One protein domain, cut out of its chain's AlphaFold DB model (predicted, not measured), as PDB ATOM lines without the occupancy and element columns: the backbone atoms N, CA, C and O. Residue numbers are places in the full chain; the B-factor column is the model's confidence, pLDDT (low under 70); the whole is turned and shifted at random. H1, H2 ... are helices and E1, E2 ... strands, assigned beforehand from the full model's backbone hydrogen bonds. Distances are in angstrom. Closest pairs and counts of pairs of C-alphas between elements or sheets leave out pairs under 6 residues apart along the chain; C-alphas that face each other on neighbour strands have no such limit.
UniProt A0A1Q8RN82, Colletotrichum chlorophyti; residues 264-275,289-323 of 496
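Overview. This is residues 264 to 275 and 289 to 323 of the 496 residues of a protein of Colletotrichum chlorophyti (UniProt A0A1Q8RN82). A long, narrow ribbon of two antiparallel strands, E1 and E2, makes one leg of an open V, and two short helices, H1 and H2, followed by a tail without named element, residues 316 to 323, make the other leg. The turn between the legs lies at residues 298 to 300, and the far end of the ribbon is hooked where E1 bends. The printed part has 47 residues, with two named strands and two named helices in the order E1, E2, H1, H2; the sheet has the order E1 - E2, and the class is mixed, helices and strands. The whole is loose, with a radius of gyration of the C-alphas of 12.8 A, and only just flat, spanning 37 by 29 by 16 A.

Arrangement. The sheet pairs E1, residues 266 to 275, with E2, residues 289 to 297. They are antiparallel neighbours, with 154 degrees between their N-to-C directions. C-alphas 266 and 297 face each other at 5.1 A, and C-alphas 273 and 290 at 4.5 A. N 268 and O 295 are within hydrogen-bond range at 2.9 A, as are N 291 and O 272 at 2.8 A. E1 bends by 68 degrees at residue 272. A tight link of 3 residues joins E2 to H1, residues 301 to 304. Another tight link, of 2 residues, joins H1 to H2, residues 307 to 315. H1 and H2 only just touch, and only at the corner by their link, with 3 pairs of C-alphas within 8 A; the closest are those of Ile 304 and Gln 310, 5.4 A apart. E1 is apart from H1 and from H2. E2 and H2 are only just apart, their closest C-alphas 8.5 A from each other. In H2 every O i to N i+4 pair is within hydrogen-bond range, and H1 is too short for such a pair.

Along the chain. E1 runs 25.8 A from C-alpha 266 at (-41.932, -2.284, -21.918) to C-alpha 275. E2 measures 24.0 A from C-alpha 289 to C-alpha 297 at (-41.979, 1.592, -25.229). H1 spans 5.0 A from Glu 301 to Ile 304. H2 spans 11.9 A from Lys 307 to Phe 315, whose C-alpha is at (-42.660, 2.592, -8.554).

Size, cuts and confidence. The two C-alphas farthest apart, those of Glu 275 and Ala 323, are 39.2 A from each other. Residues 276 to 288 are not printed, and C-alphas 275 and 289 are 6.2 A apart across this cut, in the link from E1 to E2. Of the links that are printed whole, none is long. The mean pLDDT of the printed part is 82.7; one residue, Met 319, is under 70.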
ATOM      1  N   GLY A 264     -46.442  -5.736 -25.551       77.56
ATOM      2  CA  GLY A 264     -46.976  -5.131 -24.332       77.56
ATOM      3  C   GLY A 264     -46.147  -3.907 -23.929       77.56
ATOM      4  O   GLY A 264     -45.158  -3.617 -24.608       77.56
ATOM      5  N   PRO A 265     -46.519  -3.193 -22.852       83.62
ATOM      6  CA  PRO A 265     -45.758  -2.049 -22.355       83.62
ATOM      7  C   PRO A 265     -44.400  -2.496 -21.798       83.62
ATOM      8  O   PRO A 265     -44.337  -3.353 -20.917       83.62
ATOM      9  N   VAL A 266     -43.306  -1.923 -22.305       84.31
ATOM     10  CA  VAL A 266     -41.932  -2.284 -21.918       84.31
ATOM     11  C   VAL A 266     -41.219  -1.076 -21.327       84.31
ATOM     12  O   VAL A 266     -41.052  -0.051 -21.987       84.31
ATOM     13  N   VAL A 267     -40.745  -1.217 -20.090       85.50
ATOM     14  CA  VAL A 267     -39.832  -0.260 -19.457       85.50
ATOM     15  C   VAL A 267     -38.401  -0.744 -19.692       85.50
ATOM     16  O   VAL A 267     -38.014  -1.780 -19.158       85.50
ATOM     17  N   THR A 268     -37.601  -0.010 -20.469       87.00
ATOM     18  CA  THR A 268     -36.146  -0.231 -20.539       87.00
ATOM     19  C   THR A 268     -35.396   0.870 -19.804       87.00
ATOM     20  O   THR A 268     -35.739   2.045 -19.914       87.00
ATOM     21  N   TYR A 269     -34.350   0.495 -19.073       90.25
ATOM     22  CA  TYR A 269     -33.442   1.426 -18.408       90.25
ATOM     23  C   TYR A 269     -32.214   1.673 -19.287       90.25
ATOM     24  O   TYR A 269     -31.620   0.725 -19.798       90.25
ATOM     25  N   TRP A 270     -31.830   2.936 -19.441       90.44
ATOM     26  CA  TRP A 270     -30.579   3.348 -20.072       90.44
ATOM     27  C   TRP A 270     -29.797   4.241 -19.111       90.44
ATOM     28  O   TRP A 270     -30.365   5.139 -18.490       90.44
ATOM     29  N   SER A 271     -28.491   4.014 -19.017       91.44
ATOM     30  CA  SER A 271     -27.556   4.862 -18.278       91.44
ATOM     31  C   SER A 271     -26.324   5.111 -19.131       91.44
ATOM     32  O   SER A 271     -25.688   4.153 -19.574       91.44
ATOM     33  N   GLY A 272     -25.972   6.375 -19.328       89.94
ATOM     34  CA  GLY A 272     -24.809   6.777 -20.110       89.94
ATOM     35  C   GLY A 272     -24.480   8.253 -19.916       89.94
ATOM     36  O   GLY A 272     -25.187   8.974 -19.212       89.94
ATOM     37  N   LEU A 273     -23.391   8.707 -20.526       84.94
ATOM     38  CA  LEU A 273     -23.039  10.125 -20.552       84.94
ATOM     39  C   LEU A 273     -23.954  10.868 -21.532       84.94
ATOM     40  O   LEU A 273     -24.367  10.316 -22.552       84.94
ATOM     41  N   GLY A 274     -24.287  12.119 -21.223       78.31
ATOM     42  CA  GLY A 274     -25.009  12.982 -22.146       78.31
ATOM     43  C   GLY A 274     -24.871  14.459 -21.799       78.31
ATOM     44  O   GLY A 274     -24.937  14.849 -20.635       78.31
ATOM     45  N   GLU A 275     -24.725  15.273 -22.836       78.19
ATOM     46  CA  GLU A 275     -24.481  16.716 -22.760       78.19
ATOM     47  C   GLU A 275     -25.687  17.465 -22.177       78.19
ATOM     48  O   GLU A 275     -26.803  17.386 -22.710       78.19
ATOM     49  N   VAL A 289     -22.725  14.823 -18.363       83.50
ATOM     50  CA  VAL A 289     -23.370  14.380 -17.125       83.50
ATOM     51  C   VAL A 289     -23.874  12.955 -17.309       83.50
ATOM     52  O   VAL A 289     -24.490  12.625 -18.323       83.50
ATOM     53  N   ALA A 290     -23.645  12.100 -16.311       83.00
ATOM     54  CA  ALA A 290     -24.237  10.767 -16.271       83.00
ATOM     55  C   ALA A 290     -25.771  10.878 -16.172       83.00
ATOM     56  O   ALA A 290     -26.321  11.295 -15.150       83.00
ATOM     57  N   ARG A 291     -26.463  10.515 -17.253       85.50
ATOM     58  CA  ARG A 291     -27.921  10.525 -17.373       85.50
ATOM     59  C   ARG A 291     -28.470   9.109 -17.262       85.50
ATOM     60  O   ARG A 291     -28.080   8.220 -18.014       85.50
ATOM     61  N   ASN A 292     -29.457   8.949 -16.387       87.88
ATOM     62  CA  ASN A 292     -30.255   7.734 -16.265       87.88
ATOM     63  C   ASN A 292     -31.659   8.014 -16.816       87.88
ATOM     64  O   ASN A 292     -32.339   8.926 -16.339       87.88
ATOM     65  N   ALA A 293     -32.091   7.247 -17.814       86.50
ATOM     66  CA  ALA A 293     -33.352   7.432 -18.524       86.50
ATOM     67  C   ALA A 293     -34.185   6.143 -18.521       86.50
ATOM     68  O   ALA A 293     -33.703   5.066 -18.870       86.50
ATOM     69  N   TYR A 294     -35.468   6.269 -18.175       86.94
ATOM     70  CA  TYR A 294     -36.456   5.207 -18.355       86.94
ATOM     71  C   TYR A 294     -37.130   5.389 -19.715       86.94
ATOM     72  O   TYR A 294     -37.941   6.295 -19.905       86.94
ATOM     73  N   ILE A 295     -36.777   4.532 -20.666       86.81
ATOM     74  CA  ILE A 295     -37.339   4.521 -22.014       86.81
ATOM     75  C   ILE A 295     -38.587   3.634 -21.981       86.81
ATOM     76  O   ILE A 295     -38.497   2.410 -21.880       86.81
ATOM     77  N   LEU A 296     -39.753   4.275 -22.041       84.25
ATOM     78  CA  LEU A 296     -41.064   3.630 -22.072       84.25
ATOM     79  C   LEU A 296     -41.438   3.327 -23.530       84.25
ATOM     80  O   LEU A 296     -41.631   4.248 -24.320       84.25
ATOM     81  N   ARG A 297     -41.536   2.046 -23.897       84.50
ATOM     82  CA  ARG A 297     -41.979   1.592 -25.229       84.50
ATOM     83  C   ARG A 297     -43.358   0.943 -25.127       84.50
ATOM     84  O   ARG A 297     -43.629   0.243 -24.155       84.50
ATOM     85  N   ASN A 298     -44.205   1.142 -26.137       82.31
ATOM     86  CA  ASN A 298     -45.567   0.588 -26.213       82.31
ATOM     87  C   ASN A 298     -46.488   0.998 -25.036       82.31
ATOM     88  O   ASN A 298     -47.260   0.184 -24.531       82.31
ATOM     89  N   PHE A 299     -46.395   2.253 -24.588       81.19
ATOM     90  CA  PHE A 299     -47.320   2.868 -23.629       81.19
ATOM     91  C   PHE A 299     -48.096   3.999 -24.320       81.19
ATOM     92  O   PHE A 299     -47.522   4.720 -25.135       81.19
ATOM     93  N   ASP A 300     -49.365   4.205 -23.958       81.50
ATOM     94  CA  ASP A 300     -50.172   5.307 -24.495       81.50
ATOM     95  C   ASP A 300     -49.659   6.659 -23.987       81.50
ATOM     96  O   ASP A 300     -49.773   6.969 -22.797       81.50
ATOM     97  N   GLU A 301     -49.134   7.505 -24.877       80.94
ATOM     98  CA  GLU A 301     -48.499   8.774 -24.489       80.94
ATOM     99  C   GLU A 301     -49.368   9.657 -23.585       80.94
ATOM    100  O   GLU A 301     -48.861  10.348 -22.702       80.94
ATOM    101  N   ASN A 302     -50.681   9.659 -23.816       80.38
ATOM    102  CA  ASN A 302     -51.625  10.490 -23.076       80.38
ATOM    103  C   ASN A 302     -51.834   9.998 -21.636       80.38
ATOM    104  O   ASN A 302     -52.127  10.814 -20.767       80.38
ATOM    105  N   LEU A 303     -51.600   8.710 -21.367       78.88
ATOM    106  CA  LEU A 303     -51.570   8.156 -20.013       78.88
ATOM    107  C   LEU A 303     -50.204   8.384 -19.345       78.88
ATOM    108  O   LEU A 303     -50.160   8.696 -18.159       78.88
ATOM    109  N   ILE A 304     -49.091   8.319 -20.091       81.56
ATOM    110  CA  ILE A 304     -47.742   8.621 -19.559       81.56
ATOM    111  C   ILE A 304     -47.639  10.078 -19.073       81.56
ATOM    112  O   ILE A 304     -46.957  10.356 -18.086       81.56
ATOM    113  N   LYS A 305     -48.312  11.011 -19.765       83.00
ATOM    114  CA  LYS A 305     -48.344  12.446 -19.423       83.00
ATOM    115  C   LYS A 305     -49.020  12.721 -18.065       83.00
ATOM    116  O   LYS A 305     -48.727  13.750 -17.457       83.00
ATOM    117  N   ASP A 306     -49.864  11.819 -17.552       86.88
ATOM    118  CA  ASP A 306     -50.384  11.921 -16.185       86.88
ATOM    119  C   ASP A 306     -49.323  11.464 -15.171       86.88
ATOM    120  O   ASP A 306     -48.948  10.294 -15.080       86.88
ATOM    121  N   LYS A 307     -48.874  12.409 -14.341       83.31
ATOM    122  CA  LYS A 307     -47.869  12.188 -13.295       83.31
ATOM    123  C   LYS A 307     -48.261  11.100 -12.287       83.31
ATOM    124  O   LYS A 307     -47.380  10.461 -11.712       83.31
ATOM    125  N   THR A 308     -49.553  10.866 -12.055       83.69
ATOM    126  CA  THR A 308     -50.029   9.790 -11.172       83.69
ATOM    127  C   THR A 308     -49.730   8.422 -11.784       83.69
ATOM    128  O   THR A 308     -49.036   7.618 -11.154       83.69
ATOM    129  N   ILE A 309     -50.135   8.209 -13.039       83.12
ATOM    130  CA  ILE A 309     -49.871   7.001 -13.830       83.12
ATOM    131  C   ILE A 309     -48.361   6.811 -14.012       83.12
ATOM    132  O   ILE A 309     -47.850   5.720 -13.764       83.12
ATOM    133  N   GLN A 310     -47.617   7.876 -14.324       83.06
ATOM    134  CA  GLN A 310     -46.157   7.844 -14.436       83.06
ATOM    135  C   GLN A 310     -45.485   7.319 -13.153       83.06
ATOM    136  O   GLN A 310     -44.629   6.435 -13.222       83.06
ATOM    137  N   THR A 311     -45.890   7.796 -11.966       83.19
ATOM    138  CA  THR A 311     -45.354   7.260 -10.696       83.19
ATOM    139  C   THR A 311     -45.803   5.827 -10.410       83.19
ATOM    140  O   THR A 311     -45.026   5.058  -9.847       83.19
ATOM    141  N   GLN A 312     -47.008   5.436 -10.831       83.44
ATOM    142  CA  GLN A 312     -47.489   4.062 -10.688       83.44
ATOM    143  C   GLN A 312     -46.701   3.081 -11.570       83.44
ATOM    144  O   GLN A 312     -46.368   1.998 -11.095       83.44
ATOM    145  N   ILE A 313     -46.345   3.471 -12.800       83.50
ATOM    146  CA  ILE A 313     -45.489   2.684 -13.707       83.50
ATOM    147  C   ILE A 313     -44.070   2.551 -13.134       83.50
ATOM    148  O   ILE A 313     -43.530   1.451 -13.090       83.50
ATOM    149  N   LEU A 314     -43.470   3.655 -12.673       82.69
ATOM    150  CA  LEU A 314     -42.073   3.673 -12.210       82.69
ATOM    151  C   LEU A 314     -41.851   2.992 -10.851       82.69
ATOM    152  O   LEU A 314     -40.780   2.439 -10.620       82.69
ATOM    153  N   PHE A 315     -42.829   3.051  -9.941       82.88
ATOM    154  CA  PHE A 315     -42.660   2.592  -8.554       82.88
ATOM    155  C   PHE A 315     -43.615   1.460  -8.145       82.88
ATOM    156  O   PHE A 315     -43.623   1.070  -6.978       82.88
ATOM    157  N   GLY A 316     -44.455   0.956  -9.055       78.56
ATOM    158  CA  GLY A 316     -45.422  -0.120  -8.787       78.56
ATOM    159  C   GLY A 316     -46.576   0.260  -7.847       78.56
ATOM    160  O   GLY A 316     -47.386  -0.590  -7.484       78.56
ATOM    161  N   ARG A 317     -46.671   1.529  -7.429       79.94
ATOM    162  CA  ARG A 317     -47.685   2.030  -6.490       79.94
ATOM    163  C   ARG A 317     -48.073   3.468  -6.799       79.94
ATOM    164  O   ARG A 317     -47.222   4.284  -7.148       79.94
ATOM    165  N   ARG A 318     -49.345   3.810  -6.584       74.81
ATOM    166  CA  ARG A 318     -49.775   5.213  -6.589       74.81
ATOM    167  C   ARG A 318     -49.128   5.943  -5.412       74.81
ATOM    168  O   ARG A 318     -49.158   5.475  -4.270       74.81
ATOM    169  N   MET A 319     -48.522   7.090  -5.702       69.06
ATOM    170  CA  MET A 319     -47.898   7.961  -4.704       69.06
ATOM    171  C   MET A 319     -48.942   8.886  -4.065       69.06
ATOM    172  O   MET A 319     -48.806  10.110  -4.072       69.06
ATOM    173  N   ASP A 320     -49.999   8.283  -3.512       76.19
ATOM    174  CA  ASP A 320     -50.985   8.992  -2.702       76.19
ATOM    175  C   ASP A 320     -50.265   9.709  -1.549       76.19
ATOM    176  O   ASP A 320     -49.359   9.150  -0.917       76.19
ATOM    177  N   ARG A 321     -50.614  10.982  -1.310       74.25
ATOM    178  CA  ARG A 321     -49.876  11.844  -0.375       74.25
ATOM    179  C   ARG A 321     -49.931  11.242   1.027       74.25
ATOM    180  O   ARG A 321     -50.992  11.238   1.648       74.25
ATOM    181  N   LEU A 322     -48.782  10.769   1.514       76.88
ATOM    182  CA  LEU A 322     -48.667  10.157   2.835       76.88
ATOM    183  C   LEU A 322     -49.255  11.102   3.892       76.88
ATOM    184  O   LEU A 322     -48.952  12.300   3.893       76.88
ATOM    185  N   ALA A 323     -50.121  10.568   4.757       79.38
ATOM    186  CA  ALA A 323     -50.802  11.361   5.771       79.38
ATOM    187  C   ALA A 323     -49.779  12.146   6.606       79.38
ATOM    188  O   ALA A 323     -48.747  11.601   7.007       79.38
TER     189      ALA A 323